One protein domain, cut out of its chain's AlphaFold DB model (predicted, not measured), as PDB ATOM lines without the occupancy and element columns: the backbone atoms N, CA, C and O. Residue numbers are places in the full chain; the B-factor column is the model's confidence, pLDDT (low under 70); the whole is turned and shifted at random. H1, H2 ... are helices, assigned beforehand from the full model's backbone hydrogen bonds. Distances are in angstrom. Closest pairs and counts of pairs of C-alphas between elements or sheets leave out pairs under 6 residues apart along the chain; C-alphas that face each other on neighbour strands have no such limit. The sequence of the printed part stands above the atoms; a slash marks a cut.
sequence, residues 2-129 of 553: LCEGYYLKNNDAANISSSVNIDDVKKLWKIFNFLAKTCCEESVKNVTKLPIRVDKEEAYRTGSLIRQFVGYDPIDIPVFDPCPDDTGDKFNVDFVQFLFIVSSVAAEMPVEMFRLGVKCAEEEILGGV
ATOM      1  N   LEU A   2     226.461 158.078 207.069       32.91
ATOM      2  CA  LEU A   2     226.881 159.128 206.102       32.91
ATOM      3  C   LEU A   2     226.277 160.527 206.372       32.91
ATOM      4  O   LEU A   2     226.943 161.530 206.142       32.91
ATOM      5  N   CYS A   3     225.054 160.608 206.907       39.41
ATOM      6  CA  CYS A   3     224.381 161.883 207.182       39.41
ATOM      7  C   CYS A   3     224.820 162.584 208.487       39.41
ATOM      8  O   CYS A   3     224.450 163.732 208.687       39.41
ATOM      9  N   GLU A   4     225.565 161.937 209.390       39.75
ATOM     10  CA  GLU A   4     225.918 162.554 210.686       39.75
ATOM     11  C   GLU A   4     227.197 163.403 210.595       39.75
ATOM     12  O   GLU A   4     227.226 164.529 211.081       39.75
ATOM     13  N   GLY A   5     228.246 162.911 209.926       39.88
ATOM     14  CA  GLY A   5     229.561 163.571 209.917       39.88
ATOM     15  C   GLY A   5     229.730 164.757 208.957       39.88
ATOM     16  O   GLY A   5     230.713 165.484 209.091       39.88
ATOM     17  N   TYR A   6     228.823 164.937 207.987       45.69
ATOM     18  CA  TYR A   6     228.934 165.975 206.948       45.69
ATOM     19  C   TYR A   6     228.094 167.220 207.282       45.69
ATOM     20  O   TYR A   6     228.605 168.335 207.282       45.69
ATOM     21  N   TYR A   7     226.825 167.031 207.659       49.34
ATOM     22  CA  TYR A   7     225.891 168.135 207.918       49.34
ATOM     23  C   TYR A   7     226.191 168.906 209.213       49.34
ATOM     24  O   TYR A   7     225.924 170.099 209.278       49.34
ATOM     25  N   LEU A   8     226.809 168.266 210.213       45.12
ATOM     26  CA  LEU A   8     227.243 168.922 211.457       45.12
ATOM     27  C   LEU A   8     228.556 169.724 211.324       45.12
ATOM     28  O   LEU A   8     229.033 170.254 212.323       45.12
ATOM     29  N   LYS A   9     229.172 169.789 210.132       43.41
ATOM     30  CA  LYS A   9     230.456 170.486 209.910       43.41
ATOM     31  C   LYS A   9     230.364 171.799 209.132       43.41
ATOM     32  O   LYS A   9     231.307 172.584 209.201       43.41
ATOM     33  N   ASN A  10     229.270 172.053 208.418       45.94
ATOM     34  CA  ASN A  10     229.078 173.314 207.700       45.94
ATOM     35  C   ASN A  10     228.360 174.301 208.634       45.94
ATOM     36  O   ASN A  10     227.200 174.087 208.983       45.94
ATOM     37  N   ASN A  11     229.069 175.351 209.066       39.59
ATOM     38  CA  ASN A  11     228.657 176.210 210.188       39.59
ATOM     39  C   ASN A  11     227.289 176.893 210.011       39.59
ATOM     40  O   ASN A  11     226.617 177.147 211.008       39.59
ATOM     41  N   ASP A  12     226.833 177.137 208.783       43.75
ATOM     42  CA  ASP A  12     225.545 177.798 208.518       43.75
ATOM     43  C   ASP A  12     224.334 176.952 208.959       43.75
ATOM     44  O   ASP A  12     223.267 177.484 209.276       43.75
ATOM     45  N   ALA A  13     224.506 175.629 209.087       44.31
ATOM     46  CA  ALA A  13     223.483 174.732 209.624       44.31
ATOM     47  C   ALA A  13     223.178 174.974 211.120       44.31
ATOM     48  O   ALA A  13     222.134 174.533 211.609       44.31
ATOM     49  N   ALA A  14     224.038 175.699 211.850       39.72
ATOM     50  CA  ALA A  14     223.865 175.968 213.279       39.72
ATOM     51  C   ALA A  14     222.552 176.708 213.605       39.72
ATOM     52  O   ALA A  14     221.941 176.431 214.637       39.72
ATOM     53  N   ASN A  15     222.064 177.575 212.708       44.81
ATOM     54  CA  ASN A  15     220.793 178.289 212.897       44.81
ATOM     55  C   ASN A  15     219.546 177.421 212.635       44.81
ATOM     56  O   ASN A  15     218.480 177.726 213.159       44.81
ATOM     57  N   ILE A  16     219.668 176.325 211.874       48.28
ATOM     58  CA  ILE A  16     218.588 175.337 211.667       48.28
ATOM     59  C   ILE A  16     218.583 174.299 212.811       48.28
ATOM     60  O   ILE A  16     217.543 173.754 213.184       48.28
ATOM     61  N   SER A  17     219.749 174.062 213.422       46.22
ATOM     62  CA  SER A  17     219.966 173.071 214.485       46.22
ATOM     63  C   SER A  17     219.176 173.316 215.783       46.22
ATOM     64  O   SER A  17     219.126 172.420 216.627       46.22
ATOM     65  N   SER A  18     218.598 174.503 215.980       50.75
ATOM     66  CA  SER A  18     217.854 174.871 217.195       50.75
ATOM     67  C   SER A  18     216.379 174.448 217.177       50.75
ATOM     68  O   SER A  18     215.773 174.358 218.245       50.75
ATOM     69  N   SER A  19     215.801 174.166 216.002       52.44
ATOM     70  CA  SER A  19     214.362 173.892 215.839       52.44
ATOM     71  C   SER A  19     214.030 172.508 215.273       52.44
ATOM     72  O   SER A  19     212.972 171.967 215.594       52.44
ATOM     73  N   VAL A  20     214.910 171.896 214.468       63.19
ATOM     74  CA  VAL A  20     214.631 170.607 213.808       63.19
ATOM     75  C   VAL A  20     215.380 169.453 214.478       63.19
ATOM     76  O   VAL A  20     216.607 169.391 214.482       63.19
ATOM     77  N   ASN A  21     214.637 168.484 215.016       80.31
ATOM     78  CA  ASN A  21     215.219 167.301 215.647       80.31
ATOM     79  C   ASN A  21     215.846 166.349 214.606       80.31
ATOM     80  O   ASN A  21     215.312 166.161 213.513       80.31
ATOM     81  N   ILE A  22     216.944 165.673 214.967       83.56
ATOM     82  CA  ILE A  22     217.667 164.734 214.087       83.56
ATOM     83  C   ILE A  22     216.789 163.598 213.528       83.56
ATOM     84  O   ILE A  22     217.046 163.112 212.427       83.56
ATOM     85  N   ASP A  23     215.749 163.176 214.251       86.75
ATOM     86  CA  ASP A  23     214.789 162.181 213.759       86.75
ATOM     87  C   ASP A  23     213.927 162.736 212.612       86.75
ATOM     88  O   ASP A  23     213.639 162.036 211.647       86.75
ATOM     89  N   ASP A  24     213.589 164.022 212.655       87.38
ATOM     90  CA  ASP A  24     212.773 164.688 211.638       87.38
ATOM     91  C   ASP A  24     213.616 165.078 210.412       87.38
ATOM     92  O   ASP A  24     213.169 164.891 209.278       87.38
ATOM     93  N   VAL A  25     214.896 165.435 210.603       89.25
ATOM     94  CA  VAL A  25     215.889 165.500 209.507       89.25
ATOM     95  C   VAL A  25     216.006 164.145 208.792       89.25
ATOM     96  O   VAL A  25     216.056 164.098 207.562       89.25
ATOM     97  N   LYS A  26     215.994 163.023 209.528       89.44
ATOM     98  CA  LYS A  26     216.030 161.668 208.941       89.44
ATOM     99  C   LYS A  26     214.771 161.348 208.119       89.44
ATOM    100  O   LYS A  26     214.888 160.629 207.127       89.44
ATOM    101  N   LYS A  27     213.597 161.890 208.464       91.94
ATOM    102  CA  LYS A  27     212.349 161.757 207.676       91.94
ATOM    103  C   LYS A  27     212.402 162.609 206.412       91.94
ATOM    104  O   LYS A  27     212.190 162.094 205.315       91.94
ATOM    105  N   LEU A  28     212.795 163.875 206.550       92.38
ATOM    106  CA  LEU A  28     212.996 164.796 205.429       92.38
ATOM    107  C   LEU A  28     214.050 164.274 204.438       92.38
ATOM    108  O   LEU A  28     213.850 164.390 203.235       92.38
ATOM    109  N   TRP A  29     215.107 163.601 204.907       91.88
ATOM    110  CA  TRP A  29     216.087 162.930 204.042       91.88
ATOM    111  C   TRP A  29     215.471 161.790 203.213       91.88
ATOM    112  O   TRP A  29     215.776 161.668 202.025       91.88
ATOM    113  N   LYS A  30     214.571 160.974 203.784       91.19
ATOM    114  CA  LYS A  30     213.844 159.943 203.015       91.19
ATOM    115  C   LYS A  30     212.925 160.576 201.966       91.19
ATOM    116  O   LYS A  30     212.906 160.108 200.831       91.19
ATOM    117  N   ILE A  31     212.203 161.640 202.330       92.31
ATOM    118  CA  ILE A  31     211.326 162.392 201.418       92.31
ATOM    119  C   ILE A  31     212.149 162.989 200.266       92.31
ATOM    120  O   ILE A  31     211.815 162.767 199.106       92.31
ATOM    121  N   PHE A  32     213.280 163.635 200.560       92.50
ATOM    122  CA  PHE A  32     214.222 164.141 199.556       92.50
ATOM    123  C   PHE A  32     214.698 163.035 198.600       92.50
ATOM    124  O   PHE A  32     214.606 163.191 197.387       92.50
ATOM    125  N   ASN A  33     215.117 161.873 199.116       89.31
ATOM    126  CA  ASN A  33     215.540 160.736 198.284       89.31
ATOM    127  C   ASN A  33     214.390 160.098 197.476       89.31
ATOM    128  O   ASN A  33     214.647 159.437 196.470       89.31
ATOM    129  N   PHE A  34     213.133 160.278 197.890       88.25
ATOM    130  CA  PHE A  34     211.960 159.839 197.132       88.25
ATOM    131  C   PHE A  34     211.592 160.816 196.005       88.25
ATOM    132  O   PHE A  34     211.242 160.375 194.911       88.25
ATOM    133  N   LEU A  35     211.681 162.123 196.277       89.44
ATOM    134  CA  LEU A  35     211.437 163.212 195.323       89.44
ATOM    135  C   LEU A  35     212.606 163.428 194.342       89.44
ATOM    136  O   LEU A  35     212.460 164.160 193.363       89.44
ATOM    137  N   ALA A  36     213.764 162.823 194.617       85.56
ATOM    138  CA  ALA A  36     214.989 162.984 193.847       85.56
ATOM    139  C   ALA A  36     214.864 162.520 192.392       85.56
ATOM    140  O   ALA A  36     214.242 161.501 192.080       85.56
ATOM    141  N   LYS A  37     215.541 163.244 191.496       67.75
ATOM    142  CA  LYS A  37     215.513 162.986 190.054       67.75
ATOM    143  C   LYS A  37     216.238 161.679 189.689       67.75
ATOM    144  O   LYS A  37     217.462 161.636 189.543       67.75
ATOM    145  N   THR A  38     215.475 160.606 189.494       62.50
ATOM    146  CA  THR A  38     215.960 159.369 188.861       62.50
ATOM    147  C   THR A  38     216.016 159.522 187.344       62.50
ATOM    148  O   THR A  38     215.064 160.019 186.747       62.50
ATOM    149  N   CYS A  39     217.068 159.018 186.696       48.78
ATOM    150  CA  CYS A  39     217.050 158.751 185.261       48.78
ATOM    151  C   CYS A  39     215.930 157.756 184.943       48.78
ATOM    152  O   CYS A  39     216.025 156.578 185.290       48.78
ATOM    153  N   CYS A  40     214.906 158.225 184.239       46.97
ATOM    154  CA  CYS A  40     214.045 157.382 183.422       46.97
ATOM    155  C   CYS A  40     214.499 157.513 181.960       46.97
ATOM    156  O   CYS A  40     213.834 158.148 181.151       46.97
ATOM    157  N   GLU A  41     215.661 156.936 181.652       40.44
ATOM    158  CA  GLU A  41     215.982 156.516 180.285       40.44
ATOM    159  C   GLU A  41     215.361 155.126 180.106       40.44
ATOM    160  O   GLU A  41     215.552 154.247 180.948       40.44
ATOM    161  N   GLU A  42     214.553 154.937 179.062       43.91
ATOM    162  CA  GLU A  42     213.526 153.879 178.997       43.91
ATOM    163  C   GLU A  42     214.068 152.441 178.841       43.91
ATOM    164  O   GLU A  42     213.297 151.491 178.727       43.91
ATOM    165  N   SER A  43     215.390 152.261 178.880       44.31
ATOM    166  CA  SER A  43     216.092 150.986 178.694       44.31
ATOM    167  C   SER A  43     216.899 150.499 179.910       44.31
ATOM    168  O   SER A  43     217.323 149.342 179.915       44.31
ATOM    169  N   VAL A  44     217.121 151.320 180.950       45.56
ATOM    170  CA  VAL A  44     217.998 150.964 182.088       45.56
ATOM    171  C   VAL A  44     217.353 151.281 183.444       45.56
ATOM    172  O   VAL A  44     216.755 152.331 183.654       45.56
ATOM    173  N   LYS A  45     217.500 150.345 184.397       54.47
ATOM    174  CA  LYS A  45     216.981 150.404 185.780       54.47
ATOM    175  C   LYS A  45     217.210 151.780 186.428       54.47
ATOM    176  O   LYS A  45     218.365 152.143 186.610       54.47
ATOM    177  N   ASN A  46     216.130 152.461 186.842       56.41
ATOM    178  CA  ASN A  46     216.093 153.805 187.461       56.41
ATOM    179  C   ASN A  46     217.405 154.230 188.170       56.41
ATOM    180  O   ASN A  46     217.578 153.966 189.363       56.41
ATOM    181  N   VAL A  47     218.317 154.901 187.460       59.03
ATOM    182  CA  VAL A  47     219.608 155.337 188.024       59.03
ATOM    183  C   VAL A  47     219.433 156.710 188.667       59.03
ATOM    184  O   VAL A  47     219.121 157.675 187.979       59.03
ATOM    185  N   THR A  48     219.630 156.843 189.978       61.84
ATOM    186  CA  THR A  48     219.637 158.166 190.625       61.84
ATOM    187  C   THR A  48     220.843 158.968 190.133       61.84
ATOM    188  O   THR A  48     221.973 158.491 190.253       61.84
ATOM    189  N   LYS A  49     220.638 160.183 189.599       63.81
ATOM    190  CA  LYS A  49     221.774 161.058 189.268       63.81
ATOM    191  C   LYS A  49     222.492 161.480 190.554       63.81
ATOM    192  O   LYS A  49     221.848 161.773 191.560       63.81
ATOM    193  N   LEU A  50     223.823 161.494 190.509       69.56
ATOM    194  CA  LEU A  50     224.679 162.018 191.574       69.56
ATOM    195  C   LEU A  50     225.329 163.333 191.102       69.56
ATOM    196  O   LEU A  50     225.789 163.373 189.959       69.56
ATOM    197  N   PRO A  51     225.397 164.386 191.942       76.06
ATOM    198  CA  PRO A  51     224.797 164.488 193.277       76.06
ATOM    199  C   PRO A  51     223.261 164.436 193.231       76.06
ATOM    200  O   PRO A  51     222.640 164.850 192.253       76.06
ATOM    201  N   ILE A  52     222.655 163.907 194.296       82.62
ATOM    202  CA  ILE A  52     221.197 163.792 194.417       82.62
ATOM    203  C   ILE A  52     220.606 165.205 194.525       82.62
ATOM    204  O   ILE A  52     221.012 165.965 195.402       82.62
ATOM    205  N   ARG A  53     219.648 165.540 193.653       86.19
ATOM    206  CA  ARG A  53     218.924 166.823 193.651       86.19
ATOM    207  C   ARG A  53     217.412 166.625 193.493       86.19
ATOM    208  O   ARG A  53     216.965 165.636 192.899       86.19
ATOM    209  N   VAL A  54     216.644 167.586 194.004       89.19
ATOM    210  CA  VAL A  54     215.170 167.664 193.961       89.19
ATOM    211  C   VAL A  54     214.758 168.994 193.329       89.19
ATOM    212  O   VAL A  54     215.401 170.006 193.569       89.19
ATOM    213  N   ASP A  55     213.692 169.025 192.531       89.44
ATOM    214  CA  ASP A  55     213.185 170.274 191.940       89.44
ATOM    215  C   ASP A  55     212.677 171.238 193.031       89.44
ATOM    216  O   ASP A  55     211.938 170.822 193.929       89.44
ATOM    217  N   LYS A  56     213.040 172.523 192.947       88.62
ATOM    218  CA  LYS A  56     212.669 173.580 193.905       88.62
ATOM    219  C   LYS A  56     211.155 173.610 194.160       88.62
ATOM    220  O   LYS A  56     210.737 173.708 195.312       88.62
ATOM    221  N   GLU A  57     210.328 173.404 193.130       90.62
ATOM    222  CA  GLU A  57     208.862 173.340 193.268       90.62
ATOM    223  C   GLU A  57     208.388 172.192 194.192       90.62
ATOM    224  O   GLU A  57     207.405 172.345 194.916       90.62
ATOM    225  N   GLU A  58     209.085 171.048 194.225       91.94
ATOM    226  CA  GLU A  58     208.748 169.911 195.104       91.94
ATOM    227  C   GLU A  58     209.224 170.134 196.556       91.94
ATOM    228  O   GLU A  58     208.616 169.610 197.495       91.94
ATOM    229  N   ALA A  59     210.263 170.953 196.768       91.88
ATOM    230  CA  ALA A  59     210.683 171.394 198.101       91.88
ATOM    231  C   ALA A  59     209.619 172.309 198.738       91.88
ATOM    232  O   ALA A  59     209.138 172.026 199.838       91.88
ATOM    233  N   TYR A  60     209.158 173.331 198.004       92.44
ATOM    234  CA  TYR A  60     208.041 174.184 198.436       92.44
ATOM    235  C   TYR A  60     206.744 173.386 198.619       92.44
ATOM    236  O   TYR A  60     206.060 173.562 199.628       92.44
ATOM    237  N   ARG A  61     206.433 172.439 197.717       92.31
ATOM    238  CA  ARG A  61     205.300 171.511 197.885       92.31
ATOM    239  C   ARG A  61     205.384 170.732 199.201       92.31
ATOM    240  O   ARG A  61     204.366 170.574 199.867       92.31
ATOM    241  N   THR A  62     206.572 170.263 199.585       93.06
ATOM    242  CA  THR A  62     206.772 169.511 200.835       93.06
ATOM    243  C   THR A  62     206.491 170.384 202.061       93.06
ATOM    244  O   THR A  62     205.741 169.963 202.939       93.06
ATOM    245  N   GLY A  63     207.011 171.616 202.102       92.06
ATOM    246  CA  GLY A  63     206.703 172.568 203.178       92.06
ATOM    247  C   GLY A  63     205.218 172.959 203.234       92.06
ATOM    248  O   GLY A  63     204.627 173.010 204.310       92.06
ATOM    249  N   SER A  64     204.588 173.169 202.075       92.56
ATOM    250  CA  SER A  64     203.170 173.544 201.973       92.56
ATOM    251  C   SER A  64     202.236 172.408 202.434       92.56
ATOM    252  O   SER A  64     201.287 172.651 203.178       92.56
ATOM    253  N   LEU A  65     202.569 171.147 202.120       91.31
ATOM    254  CA  LEU A  65     201.898 169.966 202.686       91.31
ATOM    255  C   LEU A  65     202.077 169.875 204.212       91.31
ATOM    256  O   LEU A  65     201.115 169.599 204.924       91.31
ATOM    257  N   ILE A  66     203.282 170.146 204.728       92.50
ATOM    258  CA  ILE A  66     203.566 170.148 206.174       92.50
ATOM    259  C   ILE A  66     202.685 171.168 206.916       92.50
ATOM    260  O   ILE A  66     202.123 170.801 207.948       92.50
ATOM    261  N   ARG A  67     202.490 172.384 206.376       92.31
ATOM    262  CA  ARG A  67     201.510 173.368 206.897       92.31
ATOM    263  C   ARG A  67     200.088 172.798 206.880       92.31
ATOM    264  O   ARG A  67     199.414 172.773 207.912       92.31
ATOM    265  N   GLN A  68     199.664 172.274 205.728       91.00
ATOM    266  CA  GLN A  68     198.304 171.775 205.515       91.00
ATOM    267  C   GLN A  68     197.922 170.640 206.484       91.00
ATOM    268  O   GLN A  68     196.801 170.626 206.996       91.00
ATOM    269  N   PHE A  69     198.836 169.708 206.790       89.75
ATOM    270  CA  PHE A  69     198.556 168.584 207.698       89.75
ATOM    271  C   PHE A  69     198.268 168.995 209.147       89.75
ATOM    272  O   PHE A  69     197.598 168.246 209.858       89.75
ATOM    273  N   VAL A  70     198.745 170.162 209.588       90.12
ATOM    274  CA  VAL A  70     198.464 170.711 210.928       90.12
ATOM    275  C   VAL A  70     197.471 171.876 210.910       90.12
ATOM    276  O   VAL A  70     197.325 172.578 211.906       90.12
ATOM    277  N   GLY A  71     196.750 172.060 209.798       87.44
ATOM    278  CA  GLY A  71     195.675 173.047 209.685       87.44
ATOM    279  C   GLY A  71     196.141 174.493 209.512       87.44
ATOM    280  O   GLY A  71     195.349 175.400 209.746       87.44
ATOM    281  N   TYR A  72     197.395 174.712 209.110       89.62
ATOM    282  CA  TYR A  72     197.874 176.016 208.648       89.62
ATOM    283  C   TYR A  72     197.575 176.150 207.154       89.62
ATOM    284  O   TYR A  72     197.633 175.159 206.417       89.62
ATOM    285  N   ASP A  73     197.291 177.369 206.696       87.38
ATOM    286  CA  ASP A  73     197.032 177.615 205.279       87.38
ATOM    287  C   ASP A  73     198.242 177.216 204.410       87.38
ATOM    288  O   ASP A  73     199.395 177.498 204.783       87.38
ATOM    289  N   PRO A  74     198.011 176.541 203.267       87.12
ATOM    290  CA  PRO A  74     199.069 176.178 202.340       87.12
ATOM    291  C   PRO A  74     199.657 177.437 201.697       87.12
ATOM    292  O   PRO A  74     198.938 178.369 201.350       87.12
ATOM    293  N   ILE A  75     200.974 177.441 201.505       85.69
ATOM    294  CA  ILE A  75     201.678 178.506 200.786       85.69
ATOM    295  C   ILE A  75     201.702 178.181 199.288       85.69
ATOM    296  O   ILE A  75     201.949 177.029 198.904       85.69
ATOM    297  N   ASP A  76     201.462 179.204 198.463       85.12
ATOM    298  CA  ASP A  76     201.595 179.139 197.009       85.12
ATOM    299  C   ASP A  76     203.015 178.724 196.611       85.12
ATOM    300  O   ASP A  76     204.011 179.267 197.090       85.12
ATOM    301  N   ILE A  77     203.118 177.741 195.717       84.25
ATOM    302  CA  ILE A  77     204.411 177.244 195.242       84.25
ATOM    303  C   ILE A  77     204.979 178.277 194.255       84.25
ATOM    304  O   ILE A  77     204.351 178.494 193.216       84.25
ATOM    305  N   PRO A  78     206.151 178.894 194.518       79.81
ATOM    306  CA  PRO A  78     206.739 179.884 193.624       79.81
ATOM    307  C   PRO A  78     207.188 179.211 192.324       79.81
ATOM    308  O   PRO A  78     208.218 178.538 192.252       79.81
ATOM    309  N   VAL A  79     206.370 179.360 191.283       72.69
ATOM    310  CA  VAL A  79     206.634 178.788 189.962       72.69
ATOM    311  C   VAL A  79     207.634 179.679 189.229       72.69
ATOM    312  O   VAL A  79     207.462 180.892 189.195       72.69
ATOM    313  N   PHE A  80     208.650 179.077 188.608       64.12
ATOM    314  CA  PHE A  80     209.687 179.769 187.822       64.12
ATOM    315  C   PHE A  80     210.611 180.739 188.572       64.12
ATOM    316  O   PHE A  80     211.403 181.411 187.921       64.12
ATOM    317  N   ASP A  81     210.605 180.761 189.904       63.84
ATOM    318  CA  ASP A  81     211.622 181.478 190.679       63.84
ATOM    319  C   ASP A  81     212.975 180.730 190.591       63.84
ATOM    320  O   ASP A  81     213.099 179.647 191.183       63.84
ATOM    321  N   PRO A  82     213.990 181.224 189.849       60.59
ATOM    322  CA  PRO A  82     215.259 180.517 189.684       60.59
ATOM    323  C   PRO A  82     216.013 180.409 191.017       60.59
ATOM    324  O   PRO A  82     215.785 181.167 191.960       60.59
ATOM    325  N   CYS A  83     216.924 179.447 191.141       57.12
ATOM    326  CA  CYS A  83     217.882 179.479 192.245       57.12
ATOM    327  C   CYS A  83     218.840 180.677 192.048       57.12
ATOM    328  O   CYS A  83     219.337 180.838 190.931       57.12
ATOM    329  N   PRO A  84     219.104 181.512 193.075       54.81
ATOM    330  CA  PRO A  84     220.045 182.632 192.961       54.81
ATOM    331  C   PRO A  84     221.512 182.173 192.879       54.81
ATOM    332  O   PRO A  84     222.380 182.962 192.515       54.81
ATOM    333  N   ASP A  85     221.788 180.908 193.210       55.19
ATOM    334  CA  ASP A  85     223.130 180.332 193.214       55.19
ATOM    335  C   ASP A  85     223.586 179.968 191.791       55.19
ATOM    336  O   ASP A  85     222.945 179.162 191.110       55.19
ATOM    337  N   ASP A  86     224.753 180.476 191.383       51.81
ATOM    338  CA  ASP A  86     225.365 180.343 190.044       51.81
ATOM    339  C   ASP A  86     225.894 178.920 189.719       51.81
ATOM    340  O   ASP A  86     226.881 178.707 189.020       51.81
ATOM    341  N   THR A  87     225.242 177.886 190.256       55.34
ATOM    342  CA  THR A  87     225.651 176.470 190.169       55.34
ATOM    343  C   THR A  87     225.186 175.766 188.885       55.34
ATOM    344  O   THR A  87     225.198 174.535 188.806       55.34
ATOM    345  N   GLY A  88     224.742 176.526 187.879       56.22
ATOM    346  CA  GLY A  88     224.248 176.047 186.581       56.22
ATOM    347  C   GLY A  88     222.862 175.383 186.604       56.22
ATOM    348  O   GLY A  88     222.074 175.571 185.675       56.22
ATOM    349  N   ASP A  89     222.514 174.647 187.663       69.25
ATOM    350  CA  ASP A  89     221.197 174.020 187.820       69.25
ATOM    351  C   ASP A  89     220.179 174.996 188.435       69.25
ATOM    352  O   ASP A  89     219.910 174.988 189.637       69.25
ATOM    353  N   LYS A  90     219.586 175.839 187.580       73.44
ATOM    354  CA  LYS A  90     218.621 176.887 187.969       73.44
ATOM    355  C   LYS A  90     217.374 176.383 188.717       73.44
ATOM    356  O   LYS A  90     216.657 177.215 189.271       73.44
ATOM    357  N   PHE A  91     217.079 175.076 188.712       82.50
ATOM    358  CA  PHE A  91     215.801 174.536 189.197       82.50
ATOM    359  C   PHE A  91     215.901 173.407 190.230       82.50
ATOM    360  O   PHE A  91     214.914 173.195 190.932       82.50
ATOM    361  N   ASN A  92     217.012 172.666 190.341       86.75
ATOM    362  CA  ASN A  92     217.105 171.543 191.283       86.75
ATOM    363  C   ASN A  92     218.061 171.839 192.447       86.75
ATOM    364  O   ASN A  92     219.256 172.060 192.257       86.75
ATOM    365  N   VAL A  93     217.528 171.764 193.663       87.62
ATOM    366  CA  VAL A  93     218.216 172.010 194.932       87.62
ATOM    367  C   VAL A  93     218.855 170.744 195.510       87.62
ATOM    368  O   VAL A  93     218.390 169.625 195.262       87.62
ATOM    369  N   ASP A  94     219.911 170.918 196.304       88.94
ATOM    370  CA  ASP A  94     220.462 169.866 197.165       88.94
ATOM    371  C   ASP A  94     219.649 169.694 198.468       88.94
ATOM    372  O   ASP A  94     218.587 170.297 198.646       88.94
ATOM    373  N   PHE A  95     220.110 168.839 199.390       89.56
ATOM    374  CA  PHE A  95     219.382 168.593 200.638       89.56
ATOM    375  C   PHE A  95     219.491 169.727 201.672       89.56
ATOM    376  O   PHE A  95     218.565 169.904 202.461       89.56
ATOM    377  N   VAL A  96     220.575 170.509 201.682       86.94
ATOM    378  CA  VAL A  96     220.718 171.663 202.588       86.94
ATOM    379  C   VAL A  96     219.749 172.760 202.154       86.94
ATOM    380  O   VAL A  96     218.963 173.253 202.963       86.94
ATOM    381  N   GLN A  97     219.729 173.062 200.855       88.00
ATOM    382  CA  GLN A  97     218.779 173.979 200.232       88.00
ATOM    383  C   GLN A  97     217.324 173.485 200.389       88.00
ATOM    384  O   GLN A  97     216.439 174.270 200.730       88.00
ATOM    385  N   PHE A  98     217.057 172.180 200.227       91.06
ATOM    386  CA  PHE A  98     215.739 171.578 200.486       91.06
ATOM    387  C   PHE A  98     215.295 171.745 201.947       91.06
ATOM    388  O   PHE A  98     214.160 172.153 202.190       91.06
ATOM    389  N   LEU A  99     216.172 171.471 202.924       90.62
ATOM    390  CA  LEU A  99     215.873 171.688 204.344       90.62
ATOM    391  C   LEU A  99     215.580 173.161 204.637       90.62
ATOM    392  O   LEU A  99     214.633 173.449 205.370       90.62
ATOM    393  N   PHE A 100     216.349 174.085 204.056       87.94
ATOM    394  CA  PHE A 100     216.130 175.523 204.206       87.94
ATOM    395  C   PHE A 100     214.771 175.963 203.637       87.94
ATOM    396  O   PHE A 100     214.026 176.665 204.320       87.94
ATOM    397  N   ILE A 101     214.390 175.498 202.440       89.06
ATOM    398  CA  ILE A 101     213.066 175.764 201.845       89.06
ATOM    399  C   ILE A 101     211.939 175.181 202.710       89.06
ATOM    400  O   ILE A 101     210.990 175.886 203.041       89.06
ATOM    401  N   VAL A 102     212.035 173.915 203.131       90.69
ATOM    402  CA  VAL A 102     210.991 173.286 203.961       90.69
ATOM    403  C   VAL A 102     210.859 173.976 205.327       90.69
ATOM    404  O   VAL A 102     209.742 174.162 205.807       90.69
ATOM    405  N   SER A 103     211.973 174.397 205.931       86.50
ATOM    406  CA  SER A 103     211.978 175.076 207.236       86.50
ATOM    407  C   SER A 103     211.498 176.527 207.142       86.50
ATOM    408  O   SER A 103     210.776 176.975 208.025       86.50
ATOM    409  N   SER A 104     211.842 177.259 206.075       86.62
ATOM    410  CA  SER A 104     211.381 178.643 205.863       86.62
ATOM    411  C   SER A 104     209.881 178.713 205.570       86.62
ATOM    412  O   SER A 104     209.185 179.527 206.171       86.62
ATOM    413  N   VAL A 105     209.347 177.796 204.754       85.12
ATOM    414  CA  VAL A 105     207.894 177.648 204.537       85.12
ATOM    415  C   VAL A 105     207.152 177.331 205.848       85.12
ATOM    416  O   VAL A 105     205.995 177.716 206.017       85.12
ATOM    417  N   ALA A 106     207.817 176.678 206.804       79.75
ATOM    418  CA  ALA A 106     207.272 176.339 208.118       79.75
ATOM    419  C   ALA A 106     207.696 177.287 209.264       79.75
ATOM    420  O   ALA A 106     207.404 176.988 210.420       79.75
ATOM    421  N   ALA A 107     208.357 178.420 208.988       77.56
ATOM    422  CA  ALA A 107     209.008 179.250 210.016       77.56
ATOM    423  C   ALA A 107     208.055 179.837 211.082       77.56
ATOM    424  O   ALA A 107     208.486 180.167 212.184       77.56
ATOM    425  N   GLU A 108     206.765 179.946 210.767       78.62
ATOM    426  CA  GLU A 108     205.713 180.452 211.662       78.62
ATOM    427  C   GLU A 108     205.141 179.370 212.601       78.62
ATOM    428  O   GLU A 108     204.328 179.667 213.477       78.62
ATOM    429  N   MET A 109     205.509 178.098 212.408       83.69
ATOM    430  CA  MET A 109     204.886 176.963 213.088       83.69
ATOM    431  C   MET A 109     205.613 176.584 214.391       83.69
ATOM    432  O   MET A 109     206.837 176.441 214.399       83.69
ATOM    433  N   PRO A 110     204.884 176.289 215.487       89.00
ATOM    434  CA  PRO A 110     205.464 175.668 216.676       89.00
ATOM    435  C   PRO A 110     206.157 174.336 216.348       89.00
ATOM    436  O   PRO A 110     205.632 173.536 215.571       89.00
ATOM    437  N   VAL A 111     207.292 174.055 216.997       84.56
ATOM    438  CA  VAL A 111     208.149 172.884 216.705       84.56
ATOM    439  C   VAL A 111     207.385 171.553 216.728       84.56
ATOM    440  O   VAL A 111     207.575 170.729 215.838       84.56
ATOM    441  N   GLU A 112     206.466 171.350 217.677       87.12
ATOM    442  CA  GLU A 112     205.653 170.123 217.738       87.12
ATOM    443  C   GLU A 112     204.654 170.001 216.573       87.12
ATOM    444  O   GLU A 112     204.383 168.895 216.104       87.12
ATOM    445  N   MET A 113     204.156 171.124 216.042       89.50
ATOM    446  CA  MET A 113     203.315 171.133 214.838       89.50
ATOM    447  C   MET A 113     204.153 170.858 213.584       89.50
ATOM    448  O   MET A 113     203.738 170.070 212.738       89.50
ATOM    449  N   PHE A 114     205.365 171.412 213.486       89.81
ATOM    450  CA  PHE A 114     206.298 171.053 212.413       89.81
ATOM    451  C   PHE A 114     206.651 169.562 212.443       89.81
ATOM    452  O   PHE A 114     206.517 168.876 211.433       89.81
ATOM    453  N   ARG A 115     207.000 169.024 213.614       88.88
ATOM    454  CA  ARG A 115     207.272 167.595 213.829       88.88
ATOM    455  C   ARG A 115     206.081 166.701 213.466       88.88
ATOM    456  O   ARG A 115     206.271 165.669 212.817       88.88
ATOM    457  N   LEU A 116     204.857 167.087 213.838       90.31
ATOM    458  CA  LEU A 116     203.644 166.367 213.447       90.31
ATOM    459  C   LEU A 116     203.428 166.411 211.926       90.31
ATOM    460  O   LEU A 116     203.224 165.364 211.313       90.31
ATOM    461  N   GLY A 117     203.546 167.587 211.306       91.56
ATOM    462  CA  GLY A 117     203.414 167.762 209.858       91.56
ATOM    463  C   GLY A 117     204.469 166.987 209.060       91.56
ATOM    464  O   GLY A 117     204.123 166.335 208.078       91.56
ATOM    465  N   VAL A 118     205.729 166.957 209.513       92.00
ATOM    466  CA  VAL A 118     206.811 166.146 208.916       92.00
ATOM    467  C   VAL A 118     206.497 164.649 208.999       92.00
ATOM    468  O   VAL A 118     206.721 163.925 208.029       92.00
ATOM    469  N   LYS A 119     205.931 164.170 210.115       90.44
ATOM    470  CA  LYS A 119     205.478 162.775 210.249       90.44
ATOM    471  C   LYS A 119     204.311 162.454 209.304       90.44
ATOM    472  O   LYS A 119     204.319 161.401 208.673       90.44
ATOM    473  N   CYS A 120     203.335 163.353 209.169       89.88
ATOM    474  CA  CYS A 120     202.230 163.193 208.217       89.88
ATOM    475  C   CYS A 120     202.722 163.192 206.758       89.88
ATOM    476  O   CYS A 120     202.303 162.343 205.973       89.88
ATOM    477  N   ALA A 121     203.672 164.067 206.413       90.81
ATOM    478  CA  ALA A 121     204.301 164.099 205.096       90.81
ATOM    479  C   ALA A 121     205.123 162.830 204.803       90.81
ATOM    480  O   ALA A 121     205.103 162.340 203.676       90.81
ATOM    481  N   GLU A 122     205.796 162.249 205.803       90.38
ATOM    482  CA  GLU A 122     206.450 160.941 205.663       90.38
ATOM    483  C   GLU A 122     205.424 159.831 205.367       90.38
ATOM    484  O   GLU A 122     205.607 159.054 204.426       90.38
ATOM    485  N   GLU A 123     204.322 159.777 206.124       85.25
ATOM    486  CA  GLU A 123     203.250 158.791 205.933       85.25
ATOM    487  C   GLU A 123     202.550 158.905 204.571       85.25
ATOM    488  O   GLU A 123     202.224 157.878 203.974       85.25
ATOM    489  N   GLU A 124     202.323 160.115 204.053       85.31
ATOM    490  CA  GLU A 124     201.639 160.294 202.766       85.31
ATOM    491  C   GLU A 124     202.580 160.113 201.564       85.31
ATOM    492  O   GLU A 124     202.256 159.366 200.638       85.31
ATOM    493  N   ILE A 125     203.769 160.729 201.584       87.50
ATOM    494  CA  ILE A 125     204.706 160.695 200.446       87.50
ATOM    495  C   ILE A 125     205.359 159.311 200.306       87.50
ATOM    496  O   ILE A 125     205.539 158.835 199.183       87.50
ATOM    497  N   LEU A 126     205.696 158.643 201.418       85.56
ATOM    498  CA  LEU A 126     206.390 157.345 201.401       85.56
ATOM    499  C   LEU A 126     205.468 156.155 201.690       85.56
ATOM    500  O   LEU A 126     205.698 155.066 201.165       85.56
ATOM    501  N   GLY A 127     204.439 156.332 202.525       77.56
ATOM    502  CA  GLY A 127     203.613 155.235 203.050       77.56
ATOM    503  C   GLY A 127     202.581 154.653 202.079       77.56
ATOM    504  O   GLY A 127     201.819 153.768 202.462       77.56
ATOM    505  N   GLY A 128     202.529 155.120 200.828       76.62
ATOM    506  CA  GLY A 128     201.630 154.575 199.803       76.62
ATOM    507  C   GLY A 128     200.160 154.988 199.950       76.62
ATOM    508  O   GLY A 128     199.311 154.482 199.212       76.62
ATOM    509  N   VAL A 129     199.850 155.912 200.865       84.00
ATOM    510  CA  VAL A 129     198.489 156.386 201.147       84.00
ATOM    511  C   VAL A 129     198.027 157.398 200.092       84.00
ATOM    512  O   VAL A 129     198.768 158.296 199.709       84.00
TER     513      VAL A 129
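This is residues 2 to 129 of the 553 residues of a protein of Pomacea canaliculata (UniProt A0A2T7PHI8). Four helices, H3 to H6, pack mostly crossed into a core, while small H1 and H2 lie off to one side. A long loop, residues 36 to 55, reaches away to Ser 43. The printed part has 128 residues, with six named helices, H1 to H6 in order, and no named strand: all helix, compact, radius of gyration of the C-alphas 14.8 A, spans 45 by 37 by 30 A.

H6, residues 111 to 125, spans 20.6 A, ending at C-alpha 125 (204.706, 160.695, 200.446). H4 is 56 to 69, 20.4 A; H3 22 to 35, 19.8 A; H5 95 to 105, 15.1 A; H2 11 to 15; H1 2 to 7, from C-alpha 2 (226.881, 159.128, 206.102).

H6 touches H4, C-alphas of Gly 117 and Ile 66 closest at 4.4 A, a steep tilt of 67 degrees. H4 touches H5, closest C-alphas Gly 63 and Val 102, 4.4 A. H3 touches H6, closest C-alphas Lys 27 and Glu 122, 6.3 A. With residues 28 to 32 alone H3 touches H5, closest C-alphas Phe 32 and Phe 95, 6.9 A. H1 and H2 touch no helix. Every O i to N i+4 pair is within hydrogen-bond range in H3 to H6, but 0 of 2 in H1 and 0 of 1 in H2; for O i to N i+3, 0 of 3 and 1 of 2.

The farthest C-alphas, Ser 43 and Pro 110, are 46.5 A apart. The printed part has no cut; links H3 to H4 and H4 to H5 are long. pLDDT is under 70 at residues 2 to 20, 37 to 50 and 80 to 89.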